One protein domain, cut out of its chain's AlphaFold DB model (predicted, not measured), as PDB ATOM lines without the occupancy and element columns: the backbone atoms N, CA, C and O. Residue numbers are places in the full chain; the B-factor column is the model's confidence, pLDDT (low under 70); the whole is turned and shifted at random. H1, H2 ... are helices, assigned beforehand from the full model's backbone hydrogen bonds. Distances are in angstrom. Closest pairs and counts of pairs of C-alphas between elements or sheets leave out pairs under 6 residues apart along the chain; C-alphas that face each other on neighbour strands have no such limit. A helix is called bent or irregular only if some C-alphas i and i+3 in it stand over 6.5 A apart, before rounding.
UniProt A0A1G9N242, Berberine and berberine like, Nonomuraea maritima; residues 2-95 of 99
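Overview. This is residues 2 to 95 of the 99 residues of the protein "Berberine and berberine like" of Nonomuraea maritima (UniProt A0A1G9N242). Three helices that do not pack on one another stand in a loose row, H1 at one end, short H2 in the middle and H3 at the other end, with long loops between and beside them. The first stretch, residues 2 to 27, starts near H3, runs the length of the domain and folds back into H1, and the last stretch, residues 82 to 95, curls from the end of H3 back toward H2. The printed part has 94 residues with three named helices, in the order H1, H2, H3, and no named strand; the class is all helix, though under half of the residues, 38 of 94, are in named elements. The whole is loose, with a radius of gyration of the C-alphas of 15.9 A, and spans 47 by 33 by 18 A.

Along the chain. Residues 2 to 27 hold no named element. H1, residues 28 to 45, begins with C-alpha 28 at (114.061, 225.842, 203.884) and is 27.4 A long from first to last C-alpha. H2 is residues 60 to 65. H3, residues 68 to 81, is 20.8 A long and ends with C-alpha 81 at (104.313, 187.326, 211.347). H1 and H3 are irregular: C-alphas 41 and 44 are 7.1 A apart, and C-alphas 69 and 72 are 7.3 A apart.

Arrangement. H1 is apart from H2 and from H3. H2 and H3 meet only through their link, a tight one of 2 residues. Of the O i to N i+4 pairs, 12 of 14 in H1, 1 of 2 in H2 and 8 of 10 in H3 are within hydrogen-bond range.

Size, cuts and confidence. The two C-alphas farthest apart, those of Glu 3 and Thr 26, are 47.6 A apart. Residues 22 to 27 stand free, as do residues 79 to 86, of which 79 to 81 belong to H3. The link from H1 to H2 is long, with 14 residues. The printed part has no cut. Its mean pLDDT is 93.1, and residue 95 is the one printed residue under 70.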
ATOM      1  N   THR A   2     102.585 196.414 230.793       87.19
ATOM      2  CA  THR A   2     102.906 195.798 229.483       87.19
ATOM      3  C   THR A   2     101.663 195.199 228.815       87.19
ATOM      4  O   THR A   2     101.747 194.316 227.970       87.19
ATOM      5  N   GLU A   3     100.479 195.676 229.202       92.12
ATOM      6  CA  GLU A   3      99.183 195.145 228.749       92.12
ATOM      7  C   GLU A   3      98.896 195.442 227.267       92.12
ATOM      8  O   GLU A   3      98.064 194.787 226.647       92.12
ATOM      9  N   THR A   4      99.587 196.426 226.682       93.50
ATOM     10  CA  THR A   4      99.447 196.837 225.277       93.50
ATOM     11  C   THR A   4     100.807 197.141 224.665       93.50
ATOM     12  O   THR A   4     101.728 197.489 225.398       93.50
ATOM     13  N   ALA A   5     100.893 197.180 223.333       92.44
ATOM     14  CA  ALA A   5     102.112 197.554 222.608       92.44
ATOM     15  C   ALA A   5     102.648 198.961 222.949       92.44
ATOM     16  O   ALA A   5     103.860 199.158 222.986       92.44
ATOM     17  N   PHE A   6     101.766 199.929 223.226       90.81
ATOM     18  CA  PHE A   6     102.165 201.291 223.593       90.81
ATOM     19  C   PHE A   6     102.900 201.304 224.944       90.81
ATOM     20  O   PHE A   6     102.327 200.901 225.961       90.81
ATOM     21  N   GLY A   7     104.173 201.718 224.922       87.62
ATOM     22  CA  GLY A   7     105.117 201.527 226.028       87.62
ATOM     23  C   GLY A   7     105.108 202.626 227.091       87.62
ATOM     24  O   GLY A   7     105.102 202.312 228.281       87.62
ATOM     25  N   ASN A   8     105.097 203.901 226.693       89.12
ATOM     26  CA  ASN A   8     105.195 205.017 227.636       89.12
ATOM     27  C   ASN A   8     103.810 205.448 228.138       89.12
ATOM     28  O   ASN A   8     102.990 205.921 227.361       89.12
ATOM     29  N   ARG A   9     103.545 205.300 229.437       90.62
ATOM     30  CA  ARG A   9     102.275 205.703 230.072       90.62
ATOM     31  C   ARG A   9     102.466 206.684 231.223       90.62
ATOM     32  O   ARG A   9     101.497 206.978 231.922       90.62
ATOM     33  N   ASP A  10     103.686 207.171 231.421       90.50
ATOM     34  CA  ASP A  10     103.965 208.156 232.457       90.50
ATOM     35  C   ASP A  10     103.191 209.443 232.133       90.50
ATOM     36  O   ASP A  10     103.026 209.763 230.960       90.50
ATOM     37  N   PRO A  11     102.660 210.196 233.106       93.69
ATOM     38  CA  PRO A  11     102.028 211.477 232.807       93.69
ATOM     39  C   PRO A  11     103.051 212.470 232.232       93.69
ATOM     40  O   PRO A  11     103.979 212.879 232.924       93.69
ATOM     41  N   HIS A  12     102.884 212.860 230.969       92.94
ATOM     42  CA  HIS A  12     103.775 213.786 230.267       92.94
ATOM     43  C   HIS A  12     103.020 214.587 229.200       92.94
ATOM     44  O   HIS A  12     101.868 214.293 228.876       92.94
ATOM     45  N   PHE A  13     103.693 215.590 228.635       94.12
ATOM     46  CA  PHE A  13     103.249 216.265 227.421       94.12
ATOM     47  C   PHE A  13     103.945 215.658 226.210       94.12
ATOM     48  O   PHE A  13     105.156 215.441 226.232       94.12
ATOM     49  N   MET A  14     103.179 215.415 225.152       92.50
ATOM     50  CA  MET A  14     103.726 215.105 223.837       92.50
ATOM     51  C   MET A  14     103.894 216.420 223.079       92.50
ATOM     52  O   MET A  14     102.949 217.204 222.988       92.50
ATOM     53  N   ILE A  15     105.105 216.667 222.583       94.06
ATOM     54  CA  ILE A  15     105.425 217.830 221.759       94.06
ATOM     55  C   ILE A  15     105.767 217.316 220.368       94.06
ATOM     56  O   ILE A  15     106.705 216.542 220.200       94.06
ATOM     57  N   GLU A  16     105.002 217.768 219.382       94.25
ATOM     58  CA  GLU A  16     105.253 217.508 217.971       94.25
ATOM     59  C   GLU A  16     105.799 218.787 217.326       94.25
ATOM     60  O   GLU A  16     105.169 219.846 217.391       94.25
ATOM     61  N   ILE A  17     106.993 218.702 216.738       94.62
ATOM     62  CA  ILE A  17     107.680 219.835 216.109       94.62
ATOM     63  C   ILE A  17     107.613 219.638 214.600       94.62
ATOM     64  O   ILE A  17     108.354 218.837 214.035       94.62
ATOM     65  N   ILE A  18     106.716 220.372 213.944       94.50
ATOM     66  CA  ILE A  18     106.470 220.233 212.508       94.50
ATOM     67  C   ILE A  18     106.955 221.490 211.786       94.50
ATOM     68  O   ILE A  18     106.355 222.557 211.908       94.50
ATOM     69  N   ALA A  19     108.023 221.354 211.001       95.50
ATOM     70  CA  ALA A  19     108.461 222.378 210.058       95.50
ATOM     71  C   ALA A  19     107.957 222.033 208.649       95.50
ATOM     72  O   ALA A  19     108.308 220.991 208.097       95.50
ATOM     73  N   LEU A  20     107.136 222.913 208.072       96.06
ATOM     74  CA  LEU A  20     106.557 222.772 206.733       96.06
ATOM     75  C   LEU A  20     106.765 224.067 205.954       96.06
ATOM     76  O   LEU A  20     106.603 225.158 206.499       96.06
ATOM     77  N   TRP A  21     107.105 223.938 204.678       97.56
ATOM     78  CA  TRP A  21     107.311 225.060 203.766       97.56
ATOM     79  C   TRP A  21     106.982 224.639 202.331       97.56
ATOM     80  O   TRP A  21     106.963 223.446 202.015       97.56
ATOM     81  N   GLU A  22     106.716 225.620 201.470       97.75
ATOM     82  CA  GLU A  22     106.485 225.383 200.041       97.75
ATOM     83  C   GLU A  22     107.778 224.919 199.348       97.75
ATOM     84  O   GLU A  22     108.860 225.366 199.735       97.75
ATOM     85  N   PRO A  23     107.720 224.057 198.315       95.75
ATOM     86  CA  PRO A  23     108.917 223.500 197.675       95.75
ATOM     87  C   PRO A  23     109.935 224.531 197.159       95.75
ATOM     88  O   PRO A  23     111.116 224.204 197.040       95.75
ATOM     89  N   ASP A  24     109.495 225.751 196.850       96.44
ATOM     90  CA  ASP A  24     110.303 226.861 196.347       96.44
ATOM     91  C   ASP A  24     110.710 227.893 197.423       96.44
ATOM     92  O   ASP A  24     111.387 228.871 197.095       96.44
ATOM     93  N   ASP A  25     110.379 227.680 198.708       97.31
ATOM     94  CA  ASP A  25     110.817 228.573 199.791       97.31
ATOM     95  C   ASP A  25     112.341 228.485 199.980       97.31
ATOM     96  O   ASP A  25     112.904 227.481 200.432       97.31
ATOM     97  N   THR A  26     113.030 229.589 199.688       97.62
ATOM     98  CA  THR A  26     114.486 229.705 199.821       97.62
ATOM     99  C   THR A  26     114.970 229.636 201.272       97.62
ATOM    100  O   THR A  26     116.165 229.465 201.505       97.62
ATOM    101  N   ARG A  27     114.068 229.747 202.256       97.75
ATOM    102  CA  ARG A  27     114.363 229.679 203.698       97.75
ATOM    103  C   ARG A  27     114.212 228.273 204.280       97.75
ATOM    104  O   ARG A  27     114.193 228.103 205.495       97.75
ATOM    105  N   ALA A  28     114.152 227.236 203.443       97.19
ATOM    106  CA  ALA A  28     114.061 225.842 203.884       97.19
ATOM    107  C   ALA A  28     115.132 225.441 204.928       97.19
ATOM    108  O   ALA A  28     114.904 224.547 205.743       97.19
ATOM    109  N   ALA A  29     116.313 226.065 204.903       96.88
ATOM    110  CA  ALA A  29     117.352 225.843 205.910       96.88
ATOM    111  C   ALA A  29     116.970 226.415 207.290       96.88
ATOM    112  O   ALA A  29     117.215 225.761 208.299       96.88
ATOM    113  N   GLU A  30     116.326 227.582 207.336       98.19
ATOM    114  CA  GLU A  30     115.886 228.234 208.578       98.19
ATOM    115  C   GLU A  30     114.778 227.428 209.266       98.19
ATOM    116  O   GLU A  30     114.830 227.219 210.474       98.19
ATOM    117  N   HIS A  31     113.820 226.898 208.497       97.88
ATOM    118  CA  HIS A  31     112.747 226.045 209.028       97.88
ATOM    119  C   HIS A  31     113.290 224.765 209.676       97.88
ATOM    120  O   HIS A  31     112.846 224.369 210.754       97.88
ATOM    121  N   ARG A  32     114.288 224.131 209.043       96.00
ATOM    122  CA  ARG A  32     114.970 222.953 209.606       96.00
ATOM    123  C   ARG A  32     115.788 223.305 210.845       96.00
ATOM    124  O   ARG A  32     115.752 222.548 211.809       96.00
ATOM    125  N   ALA A  33     116.498 224.435 210.818       97.88
ATOM    126  CA  ALA A  33     117.273 224.912 211.961       97.88
ATOM    127  C   ALA A  33     116.363 225.162 213.167       97.88
ATOM    128  O   ALA A  33     116.622 224.618 214.231       97.88
ATOM    129  N   TRP A  34     115.235 225.856 212.984       98.00
ATOM    130  CA  TRP A  34     114.253 226.066 214.049       98.00
ATOM    131  C   TRP A  34     113.776 224.751 214.682       98.00
ATOM    132  O   TRP A  34     113.756 224.633 215.908       98.00
ATOM    133  N   ALA A  35     113.411 223.760 213.862       96.81
ATOM    134  CA  ALA A  35     112.932 222.477 214.370       96.81
ATOM    135  C   ALA A  35     114.024 221.729 215.150       96.81
ATOM    136  O   ALA A  35     113.763 221.219 216.240       96.81
ATOM    137  N   GLY A  36     115.246 221.701 214.611       95.44
ATOM    138  CA  GLY A  36     116.397 221.069 215.253       95.44
ATOM    139  C   GLY A  36     116.802 221.760 216.556       95.44
ATOM    140  O   GLY A  36     117.002 221.088 217.565       95.44
ATOM    141  N   ASP A  37     116.858 223.090 216.559       98.12
ATOM    142  CA  ASP A  37     117.223 223.891 217.728       98.12
ATOM    143  C   ASP A  37     116.192 223.735 218.852       98.12
ATOM    144  O   ASP A  37     116.561 223.572 220.017       98.12
ATOM    145  N   LEU A  38     114.894 223.730 218.521       97.44
ATOM    146  CA  LEU A  38     113.836 223.498 219.503       97.44
ATOM    147  C   LEU A  38     113.881 222.069 220.062       97.44
ATOM    148  O   LEU A  38     113.737 221.890 221.270       97.44
ATOM    149  N   ALA A  39     114.114 221.062 219.215       94.56
ATOM    150  CA  ALA A  39     114.284 219.684 219.669       94.56
ATOM    151  C   ALA A  39     115.484 219.558 220.623       94.56
ATOM    152  O   ALA A  39     115.344 219.009 221.714       94.56
ATOM    153  N   ALA A  40     116.631 220.145 220.270       95.81
ATOM    154  CA  ALA A  40     117.831 220.146 221.106       95.81
ATOM    155  C   ALA A  40     117.629 220.887 222.439       95.81
ATOM    156  O   ALA A  40     118.162 220.472 223.466       95.81
ATOM    157  N   ALA A  41     116.839 221.964 222.451       98.06
ATOM    158  CA  ALA A  41     116.514 222.695 223.673       98.06
ATOM    159  C   ALA A  41     115.611 221.896 224.631       98.06
ATOM    160  O   ALA A  41     115.677 222.099 225.845       98.06
ATOM    161  N   LEU A  42     114.766 221.005 224.101       96.25
ATOM    162  CA  LEU A  42     113.845 220.171 224.880       96.25
ATOM    163  C   LEU A  42     114.449 218.822 225.297       96.25
ATOM    164  O   LEU A  42     114.006 218.261 226.299       96.25
ATOM    165  N   ASP A  43     115.460 218.323 224.583       94.31
ATOM    166  CA  ASP A  43     116.109 217.026 224.835       94.31
ATOM    167  C   ASP A  43     116.487 216.781 226.315       94.31
ATOM    168  O   ASP A  43     116.134 215.724 226.840       94.31
ATOM    169  N   PRO A  44     117.060 217.748 227.072       96.25
ATOM    170  CA  PRO A  44     117.456 217.513 228.465       96.25
ATOM    171  C   PRO A  44     116.302 217.229 229.437       96.25
ATOM    172  O   PRO A  44     116.541 216.742 230.543       96.25
ATOM    173  N   VAL A  45     115.067 217.587 229.070       95.88
ATOM    174  CA  VAL A  45     113.861 217.386 229.896       95.88
ATOM    175  C   VAL A  45     112.885 216.384 229.279       95.88
ATOM    176  O   VAL A  45     111.862 216.070 229.890       95.88
ATOM    177  N   ALA A  46     113.177 215.889 228.076       94.50
ATOM    178  CA  ALA A  46     112.349 214.922 227.382       94.50
ATOM    179  C   ALA A  46     112.463 213.531 228.024       94.50
ATOM    180  O   ALA A  46     113.507 213.122 228.534       94.50
ATOM    181  N   LEU A  47     111.366 212.773 227.968       94.31
ATOM    182  CA  LEU A  47     111.424 211.340 228.235       94.31
ATOM    183  C   LEU A  47     112.130 210.638 227.066       94.31
ATOM    184  O   LEU A  47     111.946 211.048 225.919       94.31
ATOM    185  N   PRO A  48     112.889 209.558 227.317       92.50
ATOM    186  CA  PRO A  48     113.518 208.804 226.245       92.50
ATOM    187  C   PRO A  48     112.461 208.185 225.326       92.50
ATOM    188  O   PRO A  48     111.431 207.677 225.776       92.50
ATOM    189  N   GLY A  49     112.764 208.167 224.033       92.25
ATOM    190  CA  GLY A  49     111.903 207.589 223.012       92.25
ATOM    191  C   GLY A  49     111.172 208.647 222.203       92.25
ATOM    192  O   GLY A  49     111.671 209.746 222.011       92.25
ATOM    193  N   GLY A  50     110.002 208.281 221.700       92.62
ATOM    194  CA  GLY A  50     109.149 209.141 220.898       92.62
ATOM    195  C   GLY A  50     107.865 208.407 220.546       92.62
ATOM    196  O   GLY A  50     107.730 207.209 220.809       92.62
ATOM    197  N   TYR A  51     106.903 209.118 219.968       93.19
ATOM    198  CA  TYR A  51     105.663 208.498 219.520       93.19
ATOM    199  C   TYR A  51     105.923 207.780 218.185       93.19
ATOM    200  O   TYR A  51     106.192 208.469 217.203       93.19
ATOM    201  N   PRO A  52     105.843 206.435 218.091       91.94
ATOM    202  CA  PRO A  52     106.343 205.700 216.923       91.94
ATOM    203  C   PRO A  52     105.781 206.157 215.572       91.94
ATOM    204  O   PRO A  52     106.477 206.094 214.568       91.94
ATOM    205  N   ASN A  53     104.536 206.644 215.539       90.88
ATOM    206  CA  ASN A  53     103.899 207.120 214.307       90.88
ATOM    207  C   ASN A  53     104.502 208.428 213.761       90.88
ATOM    208  O   ASN A  53     104.165 208.809 212.646       90.88
ATOM    209  N   LEU A  54     105.330 209.119 214.548       90.88
ATOM    210  CA  LEU A  54     105.927 210.418 214.220       90.88
ATOM    211  C   LEU A  54     107.443 210.329 214.004       90.88
ATOM    212  O   LEU A  54     108.091 211.346 213.778       90.88
ATOM    213  N   LEU A  55     108.020 209.130 214.102       90.81
ATOM    214  CA  LEU A  55     109.453 208.923 213.939       90.81
ATOM    215  C   LEU A  55     109.763 208.553 212.490       90.81
ATOM    216  O   LEU A  55     109.213 207.589 211.951       90.81
ATOM    217  N   GLY A  56     110.654 209.324 211.874       86.88
ATOM    218  CA  GLY A  56     111.258 208.983 210.597       86.88
ATOM    219  C   GLY A  56     112.337 207.897 210.736       86.88
ATOM    220  O   GLY A  56     112.523 207.304 211.799       86.88
ATOM    221  N   PRO A  57     113.048 207.584 209.642       83.12
ATOM    222  CA  PRO A  57     114.097 206.567 209.639       83.12
ATOM    223  C   PRO A  57     115.406 207.001 210.320       83.12
ATOM    224  O   PRO A  57     116.227 206.130 210.617       83.12
ATOM    225  N   ASP A  58     115.614 208.301 210.544       86.94
ATOM    226  CA  ASP A  58     116.877 208.864 211.042       86.94
ATOM    227  C   ASP A  58     116.873 209.037 212.577       86.94
ATOM    228  O   ASP A  58     117.913 209.222 213.208       86.94
ATOM    229  N   GLU A  59     115.715 208.878 213.218       90.31
ATOM    230  CA  GLU A  59     115.469 209.054 214.650       90.31
ATOM    231  C   GLU A  59     115.866 207.812 215.476       90.31
ATOM    232  O   GLU A  59     115.171 207.410 216.413       90.31
ATOM    233  N   ALA A  60     117.001 207.186 215.150       90.44
ATOM    234  CA  ALA A  60     117.427 205.892 215.692       90.44
ATOM    235  C   ALA A  60     117.416 205.825 217.233       90.44
ATOM    236  O   ALA A  60     116.954 204.836 217.807       90.44
ATOM    237  N   THR A  61     117.868 206.888 217.908       90.50
ATOM    238  CA  THR A  61     117.871 206.977 219.377       90.50
ATOM    239  C   THR A  61     116.455 206.948 219.950       90.50
ATOM    240  O   THR A  61     116.187 206.206 220.892       90.50
ATOM    241  N   GLN A  62     115.520 207.705 219.367       93.31
ATOM    242  CA  GLN A  62     114.124 207.703 219.814       93.31
ATOM    243  C   GLN A  62     113.460 206.355 219.514       93.31
ATOM    244  O   GLN A  62     112.781 205.792 220.373       93.31
ATOM    245  N   ILE A  63     113.713 205.788 218.329       93.88
ATOM    246  CA  ILE A  63     113.180 204.479 217.935       93.88
ATOM    247  C   ILE A  63     113.575 203.413 218.956       93.88
ATOM    248  O   ILE A  63     112.702 202.673 219.406       93.88
ATOM    249  N   ALA A  64     114.844 203.370 219.378       92.38
ATOM    250  CA  ALA A  64     115.361 202.379 220.326       92.38
ATOM    251  C   ALA A  64     114.602 202.335 221.667       92.38
ATOM    252  O   ALA A  64     114.555 201.288 222.313       92.38
ATOM    253  N   HIS A  65     113.975 203.444 222.066       93.25
ATOM    254  CA  HIS A  65     113.247 203.565 223.329       93.25
ATOM    255  C   HIS A  65     111.719 203.658 223.165       93.25
ATOM    256  O   HIS A  65     111.001 203.613 224.163       93.25
ATOM    257  N   ALA A  66     111.192 203.709 221.935       93.38
ATOM    258  CA  ALA A  66     109.787 204.034 221.657       93.38
ATOM    259  C   ALA A  66     108.756 203.041 222.242       93.38
ATOM    260  O   ALA A  66     107.617 203.411 222.532       93.38
ATOM    261  N   TYR A  67     109.150 201.782 222.454       94.06
ATOM    262  CA  TYR A  67     108.276 200.736 223.008       94.06
ATOM    263  C   TYR A  67     108.652 200.299 224.427       94.06
ATOM    264  O   TYR A  67     107.946 199.479 225.022       94.06
ATOM    265  N   GLY A  68     109.743 200.839 224.983       91.75
ATOM    266  CA  GLY A  68     110.212 200.522 226.329       91.75
ATOM    267  C   GLY A  68     110.269 199.004 226.595       91.75
ATOM    268  O   GLY A  68     110.792 198.259 225.756       91.75
ATOM    269  N   PRO A  69     109.692 198.510 227.710       92.06
ATOM    270  CA  PRO A  69     109.696 197.086 228.068       92.06
ATOM    271  C   PRO A  69     109.015 196.149 227.057       92.06
ATOM    272  O   PRO A  69     109.234 194.942 227.105       92.06
ATOM    273  N   ASN A  70     108.188 196.668 226.144       94.06
ATOM    274  CA  ASN A  70     107.479 195.846 225.158       94.06
ATOM    275  C   ASN A  70     108.339 195.490 223.936       94.06
ATOM    276  O   ASN A  70     107.918 194.674 223.114       94.06
ATOM    277  N   THR A  71     109.522 196.097 223.802       93.50
ATOM    278  CA  THR A  71     110.385 195.979 222.618       93.50
ATOM    279  C   THR A  71     110.661 194.527 222.234       93.50
ATOM    280  O   THR A  71     110.388 194.126 221.104       93.50
ATOM    281  N   GLU A  72     111.144 193.705 223.167       93.88
ATOM    282  CA  GLU A  72     111.514 192.315 222.869       93.88
ATOM    283  C   GLU A  72     110.323 191.485 222.375       93.88
ATOM    284  O   GLU A  72     110.445 190.725 221.409       93.88
ATOM    285  N   HIS A  73     109.155 191.673 222.995       95.06
ATOM    286  CA  HIS A  73     107.933 190.975 222.615       95.06
ATOM    287  C   HIS A  73     107.463 191.400 221.218       95.06
ATOM    288  O   HIS A  73     107.162 190.544 220.385       95.06
ATOM    289  N   LEU A  74     107.473 192.700 220.916       95.25
ATOM    290  CA  LEU A  74     107.106 193.202 219.590       95.25
ATOM    291  C   LEU A  74     108.052 192.694 218.502       95.25
ATOM    292  O   LEU A  74     107.593 192.319 217.425       95.25
ATOM    293  N   LEU A  75     109.353 192.598 218.783       94.94
ATOM    294  CA  LEU A  75     110.312 192.020 217.841       94.94
ATOM    295  C   LEU A  75     110.092 190.517 217.632       94.94
ATOM    296  O   LEU A  75     110.262 190.026 216.518       94.94
ATOM    297  N   ALA A  76     109.687 189.777 218.666       95.62
ATOM    298  CA  ALA A  76     109.313 188.371 218.522       95.62
ATOM    299  C   ALA A  76     108.061 188.199 217.647       95.62
ATOM    300  O   ALA A  76     108.066 187.381 216.728       95.62
ATOM    301  N   VAL A  77     107.031 189.020 217.873       96.19
ATOM    302  CA  VAL A  77     105.815 189.067 217.045       96.19
ATOM    303  C   VAL A  77     106.167 189.428 215.600       96.19
ATOM    304  O   VAL A  77     105.734 188.743 214.675       96.19
ATOM    305  N   LYS A  78     107.017 190.440 215.388       95.50
ATOM    306  CA  LYS A  78     107.487 190.844 214.058       95.50
ATOM    307  C   LYS A  78     108.168 189.695 213.321       95.50
ATOM    308  O   LYS A  78     107.814 189.430 212.183       95.50
ATOM    309  N   ARG A  79     109.090 188.982 213.976       95.50
ATOM    310  CA  ARG A  79     109.767 187.813 213.385       95.50
ATOM    311  C   ARG A  79     108.812 186.665 213.066       95.50
ATOM    312  O   ARG A  79     109.065 185.925 212.127       95.50
ATOM    313  N   HIS A  80     107.748 186.494 213.847       97.12
ATOM    314  CA  HIS A  80     106.772 185.431 213.620       97.12
ATOM    315  C   HIS A  80     105.848 185.731 212.433       97.12
ATOM    316  O   HIS A  80     105.614 184.852 211.608       97.12
ATOM    317  N   TYR A  81     105.330 186.959 212.342       97.38
ATOM    318  CA  TYR A  81     104.313 187.326 211.347       97.38
ATOM    319  C   TYR A  81     104.867 188.009 210.089       97.38
ATOM    320  O   TYR A  81     104.203 188.000 209.058       97.38
ATOM    321  N   ASP A  82     106.054 188.609 210.156       96.38
ATOM    322  CA  ASP A  82     106.722 189.266 209.028       96.38
ATOM    323  C   ASP A  82     108.243 188.999 209.065       96.38
ATOM    324  O   ASP A  82     109.041 189.924 209.279       96.38
ATOM    325  N   PRO A  83     108.657 187.723 208.909       94.81
ATOM    326  CA  PRO A  83     110.062 187.315 208.978       94.81
ATOM    327  C   PRO A  83     110.933 187.971 207.900       94.81
ATOM    328  O   PRO A  83     112.101 188.254 208.156       94.81
ATOM    329  N   ASP A  84     110.358 188.266 206.732       94.88
ATOM    330  CA  ASP A  84     111.052 188.898 205.602       94.88
ATOM    331  C   ASP A  84     111.045 190.437 205.683       94.88
ATOM    332  O   ASP A  84     111.572 191.126 204.804       94.88
ATOM    333  N   HIS A  85     110.466 190.991 206.755       90.88
ATOM    334  CA  HIS A  85     110.421 192.422 207.030       90.88
ATOM    335  C   HIS A  85     109.817 193.228 205.861       90.88
ATOM    336  O   HIS A  85     110.363 194.252 205.440       90.88
ATOM    337  N   VAL A  86     108.701 192.756 205.303       95.50
ATOM    338  CA  VAL A  86     107.976 193.391 204.191       95.50
ATOM    339  C   VAL A  86     107.303 194.690 204.647       95.50
ATOM    340  O   VAL A  86     107.311 195.681 203.916       95.50
ATOM    341  N   PHE A  87     106.765 194.737 205.869       92.75
ATOM    342  CA  PHE A  87     106.030 195.900 206.381       92.75
ATOM    343  C   PHE A  87     106.933 196.821 207.217       92.75
ATOM    344  O   PHE A  87     107.432 196.411 208.261       92.75
ATOM    345  N   ARG A  88     107.128 198.083 206.807       89.19
ATOM    346  CA  ARG A  88     108.105 199.002 207.451       89.19
ATOM    347  C   ARG A  88     107.574 200.405 207.764       89.19
ATOM    348  O   ARG A  88     108.358 201.305 208.022       89.19
ATOM    349  N   ALA A  89     106.255 200.602 207.708       89.19
ATOM    350  CA  ALA A  89     105.648 201.930 207.827       89.19
ATOM    351  C   ALA A  89     105.836 202.576 209.210       89.19
ATOM    352  O   ALA A  89     105.952 203.791 209.295       89.19
ATOM    353  N   ILE A  90     105.860 201.768 210.275       90.50
ATOM    354  CA  ILE A  90     106.129 202.226 211.642       90.50
ATOM    355  C   ILE A  90     107.471 201.621 212.066       90.50
ATOM    356  O   ILE A  90     107.632 200.397 211.950       90.50
ATOM    357  N   PRO A  91     108.431 202.435 212.533       89.75
ATOM    358  CA  PRO A  91     109.736 201.936 212.919       89.75
ATOM    359  C   PRO A  91     109.635 201.038 214.152       89.75
ATOM    360  O   PRO A  91     108.969 201.356 215.134       89.75
ATOM    361  N   LEU A  92     110.346 199.914 214.107       91.44
ATOM    362  CA  LEU A  92     110.666 199.099 215.275       91.44
ATOM    363  C   LEU A  92     112.164 199.251 215.561       91.44
ATOM    364  O   LEU A  92     112.931 199.415 214.609       91.44
ATOM    365  N   PRO A  93     112.600 199.147 216.828       89.69
ATOM    366  CA  PRO A  93     114.014 198.996 217.154       89.69
ATOM    367  C   PRO A  93     114.623 197.874 216.317       89.69
ATOM    368  O   PRO A  93     114.178 196.733 216.404       89.69
ATOM    369  N   ASP A  94     115.612 198.183 215.486       75.38
ATOM    370  CA  ASP A  94     116.274 197.174 214.664       75.38
ATOM    371  C   ASP A  94     117.516 196.645 215.399       75.38
ATOM    372  O   ASP A  94     118.528 197.344 215.458       75.38
ATOM    373  N   PRO A  95     117.491 195.412 215.941       57.53
ATOM    374  CA  PRO A  95     118.660 194.842 216.605       57.53
ATOM    375  C   PRO A  95     119.814 194.521 215.638       57.53
ATOM    376  O   PRO A  95     120.920 194.244 216.095       57.53
TER     377      PRO A  95